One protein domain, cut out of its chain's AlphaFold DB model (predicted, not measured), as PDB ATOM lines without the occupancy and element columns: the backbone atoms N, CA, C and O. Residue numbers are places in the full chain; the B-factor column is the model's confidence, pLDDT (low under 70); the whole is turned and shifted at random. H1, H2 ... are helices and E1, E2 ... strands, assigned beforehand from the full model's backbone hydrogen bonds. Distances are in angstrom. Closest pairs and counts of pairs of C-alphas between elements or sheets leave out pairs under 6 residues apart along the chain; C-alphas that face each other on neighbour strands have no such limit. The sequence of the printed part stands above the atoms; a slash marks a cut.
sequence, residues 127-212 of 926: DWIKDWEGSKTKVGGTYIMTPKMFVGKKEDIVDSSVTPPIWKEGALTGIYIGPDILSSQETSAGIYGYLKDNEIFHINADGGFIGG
ATOM      1  N   ASP A 127      17.583  10.736  12.893       51.28
ATOM      2  CA  ASP A 127      18.850  10.239  12.312       51.28
ATOM      3  C   ASP A 127      19.903   9.629  13.270       51.28
ATOM      4  O   ASP A 127      20.946   9.163  12.820       51.28
ATOM      5  N   TRP A 128      19.680   9.584  14.586       48.97
ATOM      6  CA  TRP A 128      20.680   9.087  15.543       48.97
ATOM      7  C   TRP A 128      21.033   7.600  15.391       48.97
ATOM      8  O   TRP A 128      22.158   7.231  15.708       48.97
ATOM      9  N   ILE A 129      20.139   6.786  14.821       55.78
ATOM     10  CA  ILE A 129      20.414   5.374  14.499       55.78
ATOM     11  C   ILE A 129      21.234   5.221  13.197       55.78
ATOM     12  O   ILE A 129      21.922   4.221  13.031       55.78
ATOM     13  N   LYS A 130      21.260   6.226  12.303       56.47
ATOM     14  CA  LYS A 130      22.140   6.216  11.111       56.47
ATOM     15  C   LYS A 130      23.586   6.581  11.440       56.47
ATOM     16  O   LYS A 130      24.501   6.104  10.782       56.47
ATOM     17  N   ASP A 131      23.787   7.435  12.440       53.94
ATOM     18  CA  ASP A 131      25.119   7.927  12.801       53.94
ATOM     19  C   ASP A 131      25.918   6.944  13.680       53.94
ATOM     20  O   ASP A 131      27.139   7.047  13.727       53.94
ATOM     21  N   TRP A 132      25.267   5.978  14.347       58.03
ATOM     22  CA  TRP A 132      25.955   4.873  15.042       58.03
ATOM     23  C   TRP A 132      26.601   3.889  14.052       58.03
ATOM     24  O   TRP A 132      27.745   3.486  14.235       58.03
ATOM     25  N   GLU A 133      25.888   3.566  12.969       54.22
ATOM     26  CA  GLU A 133      26.340   2.699  11.864       54.22
ATOM     27  C   GLU A 133      27.308   3.421  10.894       54.22
ATOM     28  O   GLU A 133      27.712   2.878   9.865       54.22
ATOM     29  N   GLY A 134      27.677   4.672  11.188       56.66
ATOM     30  CA  GLY A 134      28.646   5.436  10.412       56.66
ATOM     31  C   GLY A 134      30.095   5.094  10.767       56.66
ATOM     32  O   GLY A 134      30.412   4.570  11.827       56.66
ATOM     33  N   SER A 135      31.039   5.510   9.924       55.03
ATOM     34  CA  SER A 135      32.479   5.463  10.233       55.03
ATOM     35  C   SER A 135      32.945   6.597  11.174       55.03
ATOM     36  O   SER A 135      34.106   7.013  11.098       55.03
ATOM     37  N   LYS A 136      32.034   7.155  11.994       53.28
ATOM     38  CA  LYS A 136      32.168   8.466  12.657       53.28
ATOM     39  C   LYS A 136      31.513   8.558  14.036       53.28
ATOM     40  O   LYS A 136      30.364   8.177  14.216       53.28
ATOM     41  N   THR A 137      32.217   9.189  14.971       63.09
ATOM     42  CA  THR A 137      31.790   9.443  16.356       63.09
ATOM     43  C   THR A 137      30.642  10.448  16.487       63.09
ATOM     44  O   THR A 137      30.738  11.575  16.003       63.09
ATOM     45  N   LYS A 138      29.589  10.062  17.221       58.88
ATOM     46  CA  LYS A 138      28.440  10.890  17.612       58.88
ATOM     47  C   LYS A 138      28.358  11.058  19.131       58.88
ATOM     48  O   LYS A 138      28.227  10.101  19.883       58.88
ATOM     49  N   VAL A 139      28.351  12.303  19.593       56.81
ATOM     50  CA  VAL A 139      28.127  12.647  21.004       56.81
ATOM     51  C   VAL A 139      26.789  13.371  21.115       56.81
ATOM     52  O   VAL A 139      26.570  14.373  20.438       56.81
ATOM     53  N   GLY A 140      25.878  12.839  21.926       56.25
ATOM     54  CA  GLY A 140      24.588  13.448  22.244       56.25
ATOM     55  C   GLY A 140      24.567  14.025  23.657       56.25
ATOM     56  O   GLY A 140      25.462  13.768  24.456       56.25
ATOM     57  N   GLY A 141      23.526  14.797  23.988       68.19
ATOM     58  CA  GLY A 141      23.481  15.643  25.196       68.19
ATOM     59  C   GLY A 141      23.655  14.941  26.554       68.19
ATOM     60  O   GLY A 141      23.822  15.619  27.561       68.19
ATOM     61  N   THR A 142      23.630  13.607  26.587       57.44
ATOM     62  CA  THR A 142      23.875  12.769  27.773       57.44
ATOM     63  C   THR A 142      24.730  11.522  27.479       57.44
ATOM     64  O   THR A 142      24.861  10.666  28.351       57.44
ATOM     65  N   TYR A 143      25.300  11.375  26.272       53.06
ATOM     66  CA  TYR A 143      25.961  10.136  25.831       53.06
ATOM     67  C   TYR A 143      27.096  10.360  24.818       53.06
ATOM     68  O   TYR A 143      27.028  11.254  23.978       53.06
ATOM     69  N   ILE A 144      28.110   9.491  24.832       61.16
ATOM     70  CA  ILE A 144      29.183   9.422  23.824       61.16
ATOM     71  C   ILE A 144      29.063   8.094  23.065       61.16
ATOM     72  O   ILE A 144      28.902   7.047  23.685       61.16
ATOM     73  N   MET A 145      29.161   8.129  21.735       58.38
ATOM     74  CA  MET A 145      29.126   6.962  20.847       58.38
ATOM     75  C   MET A 145      30.206   7.106  19.764       58.38
ATOM     76  O   MET A 145      30.192   8.084  19.027       58.38
ATOM     77  N   THR A 146      31.171   6.183  19.666       62.88
ATOM     78  CA  THR A 146      32.413   6.417  18.891       62.88
ATOM     79  C   THR A 146      32.882   5.223  18.038       62.88
ATOM     80  O   THR A 146      33.607   4.362  18.539       62.88
ATOM     81  N   PRO A 147      32.586   5.211  16.727       62.72
ATOM     82  CA  PRO A 147      33.378   4.546  15.696       62.72
ATOM     83  C   PRO A 147      34.655   5.361  15.414       62.72
ATOM     84  O   PRO A 147      34.588   6.481  14.907       62.72
ATOM     85  N   LYS A 148      35.815   4.754  15.707       61.62
ATOM     86  CA  LYS A 148      37.159   5.367  15.820       61.62
ATOM     87  C   LYS A 148      37.320   6.248  17.064       61.62
ATOM     88  O   LYS A 148      36.911   7.407  17.105       61.62
ATOM     89  N   MET A 149      37.960   5.672  18.078       70.19
ATOM     90  CA  MET A 149      38.149   6.278  19.392       70.19
ATOM     91  C   MET A 149      39.530   6.934  19.474       70.19
ATOM     92  O   MET A 149      40.544   6.251  19.341       70.19
ATOM     93  N   PHE A 150      39.568   8.247  19.724       64.94
ATOM     94  CA  PHE A 150      40.781   8.957  20.135       64.94
ATOM     95  C   PHE A 150      40.646   9.404  21.593       64.94
ATOM     96  O   PHE A 150      39.662  10.051  21.951       64.94
ATOM     97  N   VAL A 151      41.631   9.071  22.426       74.44
ATOM     98  CA  VAL A 151      41.699   9.477  23.837       74.44
ATOM     99  C   VAL A 151      42.974  10.283  24.036       74.44
ATOM    100  O   VAL A 151      44.072   9.730  24.074       74.44
ATOM    101  N   GLY A 152      42.827  11.603  24.132       69.75
ATOM    102  CA  GLY A 152      43.953  12.524  24.090       69.75
ATOM    103  C   GLY A 152      43.543  13.992  24.130       69.75
ATOM    104  O   GLY A 152      42.356  14.314  24.199       69.75
ATOM    105  N   LYS A 153      44.529  14.889  24.063       72.00
ATOM    106  CA  LYS A 153      44.325  16.343  23.971       72.00
ATOM    107  C   LYS A 153      45.262  16.974  22.940       72.00
ATOM    108  O   LYS A 153      46.368  16.485  22.708       72.00
ATOM    109  N   LYS A 154      44.809  18.085  22.356       71.06
ATOM    110  CA  LYS A 154      45.654  19.014  21.597       71.06
ATOM    111  C   LYS A 154      46.376  19.899  22.620       71.06
ATOM    112  O   LYS A 154      45.704  20.564  23.404       71.06
ATOM    113  N   GLU A 155      47.705  19.848  22.676       72.50
ATOM    114  CA  GLU A 155      48.513  20.715  23.550       72.50
ATOM    115  C   GLU A 155      49.206  21.796  22.724       72.50
ATOM    116  O   GLU A 155      49.881  21.475  21.746       72.50
ATOM    117  N   ASP A 156      49.087  23.061  23.130       72.94
ATOM    118  CA  ASP A 156      49.826  24.151  22.493       72.94
ATOM    119  C   ASP A 156      51.335  23.947  22.677       72.94
ATOM    120  O   ASP A 156      51.828  23.723  23.788       72.94
ATOM    121  N   ILE A 157      52.086  24.027  21.576       67.75
ATOM    122  CA  ILE A 157      53.542  23.891  21.605       67.75
ATOM    123  C   ILE A 157      54.169  25.282  21.691       67.75
ATOM    124  O   ILE A 157      53.959  26.135  20.827       67.75
ATOM    125  N   VAL A 158      55.007  25.477  22.711       73.62
ATOM    126  CA  VAL A 158      55.976  26.577  22.750       73.62
ATOM    127  C   VAL A 158      57.048  26.302  21.701       73.62
ATOM    128  O   VAL A 158      57.849  25.380  21.867       73.62
ATOM    129  N   ASP A 159      57.100  27.108  20.642       72.31
ATOM    130  CA  ASP A 159      58.247  27.096  19.743       72.31
ATOM    131  C   ASP A 159      59.390  27.912  20.357       72.31
ATOM    132  O   ASP A 159      59.403  29.144  20.326       72.31
ATOM    133  N   SER A 160      60.358  27.199  20.929       72.06
ATOM    134  CA  SER A 160      61.572  27.767  21.513       72.06
ATOM    135  C   SER A 160      62.690  28.037  20.496       72.06
ATOM    136  O   SER A 160      63.784  28.417  20.906       72.06
ATOM    137  N   SER A 161      62.464  27.828  19.191       72.94
ATOM    138  CA  SER A 161      63.449  28.123  18.132       72.94
ATOM    139  C   SER A 161      63.437  29.586  17.655       72.94
ATOM    140  O   SER A 161      64.268  29.984  16.838       72.94
ATOM    141  N   VAL A 162      62.522  30.399  18.189       67.31
ATOM    142  CA  VAL A 162      62.295  31.813  17.852       67.31
ATOM    143  C   VAL A 162      62.164  32.650  19.128       67.31
ATOM    144  O   VAL A 162      61.756  32.138  20.169       67.31
ATOM    145  N   THR A 163      62.523  33.938  19.064       75.00
ATOM    146  CA  THR A 163      62.657  34.801  20.255       75.00
ATOM    147  C   THR A 163      61.884  36.121  20.097       75.00
ATOM    148  O   THR A 163      62.166  36.854  19.147       75.00
ATOM    149  N   PRO A 164      60.977  36.492  21.027       67.88
ATOM    150  CA  PRO A 164      60.484  35.676  22.140       67.88
ATOM    151  C   PRO A 164      59.747  34.418  21.637       67.88
ATOM    152  O   PRO A 164      59.215  34.441  20.526       67.88
ATOM    153  N   PRO A 165      59.721  33.331  22.430       75.19
ATOM    154  CA  PRO A 165      59.076  32.086  22.028       75.19
ATOM    155  C   PRO A 165      57.594  32.310  21.734       75.19
ATOM    156  O   PRO A 165      56.879  32.949  22.511       75.19
ATOM    157  N   ILE A 166      57.146  31.774  20.602       74.12
ATOM    158  CA  ILE A 166      55.774  31.915  20.111       74.12
ATOM    159  C   ILE A 166      55.024  30.593  20.232       74.12
ATOM    160  O   ILE A 166      55.555  29.519  19.953       74.12
ATOM    161  N   TRP A 167      53.767  30.685  20.653       71.12
ATOM    162  CA  TRP A 167      52.859  29.548  20.703       71.12
ATOM    163  C   TRP A 167      52.412  29.195  19.284       71.12
ATOM    164  O   TRP A 167      51.878  30.045  18.569       71.12
ATOM    165  N   LYS A 168      52.647  27.947  18.878       68.12
ATOM    166  CA  LYS A 168      52.116  27.378  17.636       68.12
ATOM    167  C   LYS A 168      50.820  26.628  17.917       68.12
ATOM    168  O   LYS A 168      50.608  26.144  19.027       68.12
ATOM    169  N   GLU A 169      49.976  26.530  16.893       61.78
ATOM    170  CA  GLU A 169      48.731  25.767  16.960       61.78
ATOM    171  C   GLU A 169      49.025  24.323  17.407       61.78
ATOM    172  O   GLU A 169      49.908  23.676  16.848       61.78
ATOM    173  N   GLY A 170      48.345  23.865  18.464       68.38
ATOM    174  CA  GLY A 170      48.796  22.707  19.236       68.38
ATOM    175  C   GLY A 170      48.843  21.356  18.515       68.38
ATOM    176  O   GLY A 170      48.139  21.116  17.536       68.38
ATOM    177  N   ALA A 171      49.631  20.443  19.077       71.88
ATOM    178  CA  ALA A 171      49.873  19.101  18.556       71.88
ATOM    179  C   ALA A 171      49.028  18.028  19.252       71.88
ATOM    180  O   ALA A 171      48.641  18.169  20.417       71.88
ATOM    181  N   LEU A 172      48.794  16.915  18.562       72.06
ATOM    182  CA  LEU A 172      48.103  15.741  19.080       72.06
ATOM    183  C   LEU A 172      48.962  14.993  20.112       72.06
ATOM    184  O   LEU A 172      50.129  14.662  19.884       72.06
ATOM    185  N   THR A 173      48.344  14.685  21.251       74.88
ATOM    186  CA  THR A 173      48.863  13.767  22.274       74.88
ATOM    187  C   THR A 173      47.755  12.784  22.647       74.88
ATOM    188  O   THR A 173      46.639  13.224  22.922       74.88
ATOM    189  N   GLY A 174      48.019  11.474  22.648       78.94
ATOM    190  CA  GLY A 174      47.019  10.464  23.026       78.94
ATOM    191  C   GLY A 174      47.025   9.180  22.195       78.94
ATOM    192  O   GLY A 174      47.930   8.944  21.401       78.94
ATOM    193  N   ILE A 175      45.996   8.354  22.397       81.31
ATOM    194  CA  ILE A 175      45.807   7.055  21.736       81.31
ATOM    195  C   ILE A 175      44.731   7.180  20.654       81.31
ATOM    196  O   ILE A 175      43.627   7.627  20.955       81.31
ATOM    197  N   TYR A 176      45.022   6.742  19.428       78.12
ATOM    198  CA  TYR A 176      44.080   6.575  18.315       78.12
ATOM    199  C   TYR A 176      43.823   5.085  18.068       78.12
ATOM    200  O   TYR A 176      44.761   4.298  17.986       78.12
ATOM    201  N   ILE A 177      42.554   4.700  17.916       78.06
ATOM    202  CA  ILE A 177      42.156   3.365  17.455       78.06
ATOM    203  C   ILE A 177      41.284   3.532  16.216       78.06
ATOM    204  O   ILE A 177      40.191   4.103  16.290       78.06
ATOM    205  N   GLY A 178      41.746   3.020  15.079       73.88
ATOM    206  CA  GLY A 178      41.024   3.131  13.819       73.88
ATOM    207  C   GLY A 178      41.762   2.499  12.643       73.88
ATOM    208  O   GLY A 178      42.823   1.902  12.827       73.88
ATOM    209  N   PRO A 179      41.184   2.595  11.433       70.81
ATOM    210  CA  PRO A 179      41.820   2.087  10.240       70.81
ATOM    211  C   PRO A 179      43.009   2.953   9.825       70.81
ATOM    212  O   PRO A 179      42.986   4.176  10.009       70.81
ATOM    213  N   ASP A 180      43.985   2.283   9.229       73.94
ATOM    214  CA  ASP A 180      45.236   2.807   8.692       73.94
ATOM    215  C   ASP A 180      45.500   2.204   7.301       73.94
ATOM    216  O   ASP A 180      44.873   1.211   6.915       73.94
ATOM    217  N   ILE A 181      46.408   2.818   6.547       77.25
ATOM    218  CA  ILE A 181      46.883   2.327   5.254       77.25
ATOM    219  C   ILE A 181      48.260   1.706   5.482       77.25
ATOM    220  O   ILE A 181      49.224   2.415   5.763       77.25
ATOM    221  N   LEU A 182      48.338   0.382   5.348       75.94
ATOM    222  CA  LEU A 182      49.584  -0.370   5.470       75.94
ATOM    223  C   LEU A 182      50.607   0.072   4.417       75.94
ATOM    224  O   LEU A 182      50.262   0.636   3.373       75.94
ATOM    225  N   SER A 183      51.872  -0.284   4.630       73.81
ATOM    226  CA  SER A 183      52.936  -0.088   3.637       73.81
ATOM    227  C   SER A 183      52.641  -0.783   2.293       73.81
ATOM    228  O   SER A 183      53.079  -0.316   1.240       73.81
ATOM    229  N   SER A 184      51.825  -1.844   2.317       73.56
ATOM    230  CA  SER A 184      51.279  -2.565   1.158       73.56
ATOM    231  C   SER A 184      50.150  -1.837   0.406       73.56
ATOM    232  O   SER A 184      49.702  -2.328  -0.629       73.56
ATOM    233  N   GLN A 185      49.694  -0.677   0.898       77.50
ATOM    234  CA  GLN A 185      48.495   0.071   0.471       77.50
ATOM    235  C   GLN A 185      47.146  -0.601   0.795       77.50
ATOM    236  O   GLN A 185      46.094  -0.102   0.389       77.50
ATOM    237  N   GLU A 186      47.137  -1.696   1.557       79.19
ATOM    238  CA  GLU A 186      45.902  -2.304   2.062       79.19
ATOM    239  C   GLU A 186      45.370  -1.566   3.306       79.19
ATOM    240  O   GLU A 186      46.131  -0.976   4.073       79.19
ATOM    241  N   THR A 187      44.051  -1.598   3.539       76.31
ATOM    242  CA  THR A 187      43.463  -0.998   4.750       76.31
ATOM    243  C   THR A 187      43.429  -1.994   5.899       76.31
ATOM    244  O   THR A 187      42.711  -2.993   5.825       76.31
ATOM    245  N   SER A 188      44.121  -1.674   6.987       78.44
ATOM    246  CA  SER A 188      44.115  -2.444   8.236       78.44
ATOM    247  C   SER A 188      43.520  -1.625   9.380       78.44
ATOM    248  O   SER A 188      43.136  -0.476   9.179       78.44
ATOM    249  N   ALA A 189      43.425  -2.198  10.578       79.75
ATOM    250  CA  ALA A 189      43.079  -1.495  11.808       79.75
ATOM    251  C   ALA A 189      44.206  -1.648  12.832       79.75
ATOM    252  O   ALA A 189      44.767  -2.733  12.978       79.75
ATOM    253  N   GLY A 190      44.506  -0.574  13.561       83.31
ATOM    254  CA  GLY A 190      45.564  -0.583  14.566       83.31
ATOM    255  C   GLY A 190      45.303   0.348  15.745       83.31
ATOM    256  O   GLY A 190      44.366   1.155  15.748       83.31
ATOM    257  N   ILE A 191      46.147   0.205  16.764       88.56
ATOM    258  CA  ILE A 191      46.211   1.082  17.936       88.56
ATOM    259  C   ILE A 191      47.489   1.901  17.811       88.56
ATOM    260  O   ILE A 191      48.563   1.317  17.739       88.56
ATOM    261  N   TYR A 192      47.375   3.226  17.833       85.88
ATOM    262  CA  TYR A 192      48.475   4.171  17.650       85.88
ATOM    263  C   TYR A 192      48.573   5.086  18.869       85.88
ATOM    264  O   TYR A 192      47.556   5.514  19.416       85.88
ATOM    265  N   GLY A 193      49.789   5.403  19.300       87.31
ATOM    266  CA  GLY A 193      50.079   6.357  20.363       87.31
ATOM    267  C   GLY A 193      50.900   7.518  19.817       87.31
ATOM    268  O   GLY A 193      51.967   7.303  19.248       87.31
ATOM    269  N   TYR A 194      50.423   8.743  20.025       83.75
ATOM    270  CA  TYR A 194      51.069   9.972  19.567       83.75
ATOM    271  C   TYR A 194      51.540  10.830  20.739       83.75
ATOM    272  O   TYR A 194      50.826  11.013  21.732       83.75
ATOM    273  N   LEU A 195      52.724  11.421  20.585       83.38
ATOM    274  CA  LEU A 195      53.286  12.422  21.480       83.38
ATOM    275  C   LEU A 195      53.798  13.599  20.647       83.38
ATOM    276  O   LEU A 195      54.859  13.517  20.033       83.38
ATOM    277  N   LYS A 196      53.056  14.712  20.678       80.12
ATOM    278  CA  LYS A 196      53.371  15.949  19.946       80.12
ATOM    279  C   LYS A 196      53.492  15.687  18.441       80.12
ATOM    280  O   LYS A 196      54.569  15.851  17.871       80.12
ATOM    281  N   ASP A 197      52.400  15.199  17.849       78.31
ATOM    282  CA  ASP A 197      52.238  14.782  16.438       78.31
ATOM    283  C   ASP A 197      53.157  13.651  15.944       78.31
ATOM    284  O   ASP A 197      52.880  13.042  14.914       78.31
ATOM    285  N   ASN A 198      54.209  13.309  16.684       81.38
ATOM    286  CA  ASN A 198      55.049  12.164  16.379       81.38
ATOM    287  C   ASN A 198      54.363  10.902  16.894       81.38
ATOM    288  O   ASN A 198      53.981  10.818  18.066       81.38
ATOM    289  N   GLU A 199      54.226   9.912  16.021       85.00
ATOM    290  CA  GLU A 199      53.900   8.565  16.457       85.00
ATOM    291  C   GLU A 199      55.042   8.047  17.347       85.00
ATOM    292  O   GLU A 199      56.222   8.199  17.028       85.00
ATOM    293  N   ILE A 200      54.688   7.473  18.492       87.44
ATOM    294  CA  ILE A 200      55.616   6.846  19.442       87.44
ATOM    295  C   ILE A 200      55.268   5.383  19.712       87.44
ATOM    296  O   ILE A 200      56.007   4.703  20.422       87.44
ATOM    297  N   PHE A 201      54.142   4.907  19.184       89.06
ATOM    298  CA  PHE A 201      53.667   3.542  19.329       89.06
ATOM    299  C   PHE A 201      52.685   3.211  18.204       89.06
ATOM    300  O   PHE A 201      51.779   4.008  17.960       89.06
ATOM    301  N   HIS A 202      52.783   2.022  17.613       89.56
ATOM    302  CA  HIS A 202      51.644   1.397  16.944       89.56
ATOM    303  C   HIS A 202      51.631  -0.121  17.114       89.56
ATOM    304  O   HIS A 202      52.662  -0.736  17.372       89.56
ATOM    305  N   ILE A 203      50.462  -0.730  16.925       89.62
ATOM    306  CA  ILE A 203      50.300  -2.149  16.584       89.62
ATOM    307  C   ILE A 203      49.246  -2.224  15.478       89.62
ATOM    308  O   ILE A 203      48.120  -1.761  15.678       89.62
ATOM    309  N   ASN A 204      49.616  -2.793  14.332       87.00
ATOM    310  CA  ASN A 204      48.778  -3.005  13.152       87.00
ATOM    311  C   ASN A 204      49.113  -4.375  12.510       87.00
ATOM    312  O   ASN A 204      49.631  -5.261  13.187       87.00
ATOM    313  N   ALA A 205      48.782  -4.583  11.229       83.06
ATOM    314  CA  ALA A 205      49.070  -5.846  10.534       83.06
ATOM    315  C   ALA A 205      50.489  -5.948   9.930       83.06
ATOM    316  O   ALA A 205      50.937  -7.062   9.675       83.06
ATOM    317  N   ASP A 206      51.205  -4.831   9.742       80.50
ATOM    318  CA  ASP A 206      52.616  -4.826   9.304       80.50
ATOM    319  C   ASP A 206      53.580  -5.106  10.481       80.50
ATOM    320  O   ASP A 206      54.757  -5.422  10.284       80.50
ATOM    321  N   GLY A 207      53.077  -5.006  11.718       86.50
ATOM    322  CA  GLY A 207      53.797  -5.278  12.954       86.50
ATOM    323  C   GLY A 207      53.426  -4.280  14.047       86.50
ATOM    324  O   GLY A 207      52.269  -3.890  14.213       86.50
ATOM    325  N   GLY A 208      54.423  -3.857  14.813       88.88
ATOM    326  CA  GLY A 208      54.290  -2.758  15.748       88.88
ATOM    327  C   GLY A 208      55.501  -1.840  15.771       88.88
ATOM    328  O   GLY A 208      56.584  -2.158  15.279       88.88
ATOM    329  N   PHE A 209      55.304  -0.689  16.392       89.38
ATOM    330  CA  PHE A 209      56.312   0.324  16.633       89.38
ATOM    331  C   PHE A 209      56.272   0.737  18.102       89.38
ATOM    332  O   PHE A 209      55.201   0.793  18.705       89.38
ATOM    333  N   ILE A 210      57.424   1.040  18.696       90.88
ATOM    334  CA  ILE A 210      57.518   1.643  20.027       90.88
ATOM    335  C   ILE A 210      58.802   2.469  20.163       90.88
ATOM    336  O   ILE A 210      59.912   1.955  20.057       90.88
ATOM    337  N   GLY A 211      58.665   3.773  20.403       85.12
ATOM    338  CA  GLY A 211      59.769   4.666  20.771       85.12
ATOM    339  C   GLY A 211      60.963   4.677  19.805       85.12
ATOM    340  O   GLY A 211      62.095   4.837  20.256       85.12
ATOM    341  N   GLY A 212      60.738   4.475  18.503       85.00
ATOM    342  CA  GLY A 212      61.817   4.359  17.514       85.00
ATOM    343  C   GLY A 212      62.292   2.928  17.235       85.00
ATOM    344  O   GLY A 212      63.323   2.769  16.589       85.00
TER     345      GLY A 212
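Overview. This is residues 127 to 212 of the 926 residues of an uncharacterized protein of Muribaculaceae bacterium Isolate-002 (NCI) (UniProt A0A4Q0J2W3). A single strongly twisted sheet of five strands makes the body, with its hairpin E3 and E4 reaching past the other strands as a long arm. Away from the sheet, before E3, lie a small hairpin, E1 and E2, and the short helix H1. The printed part has 86 residues, in the order H1 E1 E2 E3 E4 E5 E6 E7, and is mostly strand. The large sheet is an antiparallel meander, E3 - E4 - E5 - E6 - E7, each strand the neighbour of the one before. The whole is loose, with a radius of gyration of the C-alphas of 16.7 A, and flat, spanning 52 by 39 by 18 A.

Arrangement. Look first at E4, residues 166 to 181, which bends by 98 degrees at residue 178. Edge strand E3, residues 149 to 159, forms a hairpin with it; N 151 and O 175 are 2.9 A apart. E5, residues 187 to 195, forms the next hairpin with E4, N 176 to O 192 being 2.8 A. E6, residues 198 to 203, follows with N 193 to O 201 at 2.8 A from E5. Edge strand E7, residues 208 to 210, has N 209 at 2.8 A from O 202 of E6. E1, residues 138 to 140, and E2, residues 143 to 145, form a hairpin, N 138 to O 145 at 2.7 A; both are apart from the large sheet's strands. H1, residues 128 to 132, is not on that sheet; its closest C-alpha pair with E1 is Asp 131 and Lys 138, 6.6 A. In H1, 0 of 1 O i to N i+4 pairs and 0 of 2 O i to N i+3 pairs are within hydrogen-bond range.

Along the chain. Find C-alpha 166 at (55.774, 31.915, 20.111); E4 runs 34.3 A from there to C-alpha 181. E3 spans 28.9 A, E5 23.6 A and E6 15.1 A. H1 begins at C-alpha 128, (20.680, 9.087, 15.543), and E7 ends at C-alpha 210, (57.518, 1.643, 20.027).

Size, cuts and confidence. The C-alphas of Ile 129 and Thr 163, the two farthest apart, are 51.8 A apart. The printed part has no cut and no long link. Mean pLDDT of the printed part is 72.5; residues 127 to 148 are among those under 70.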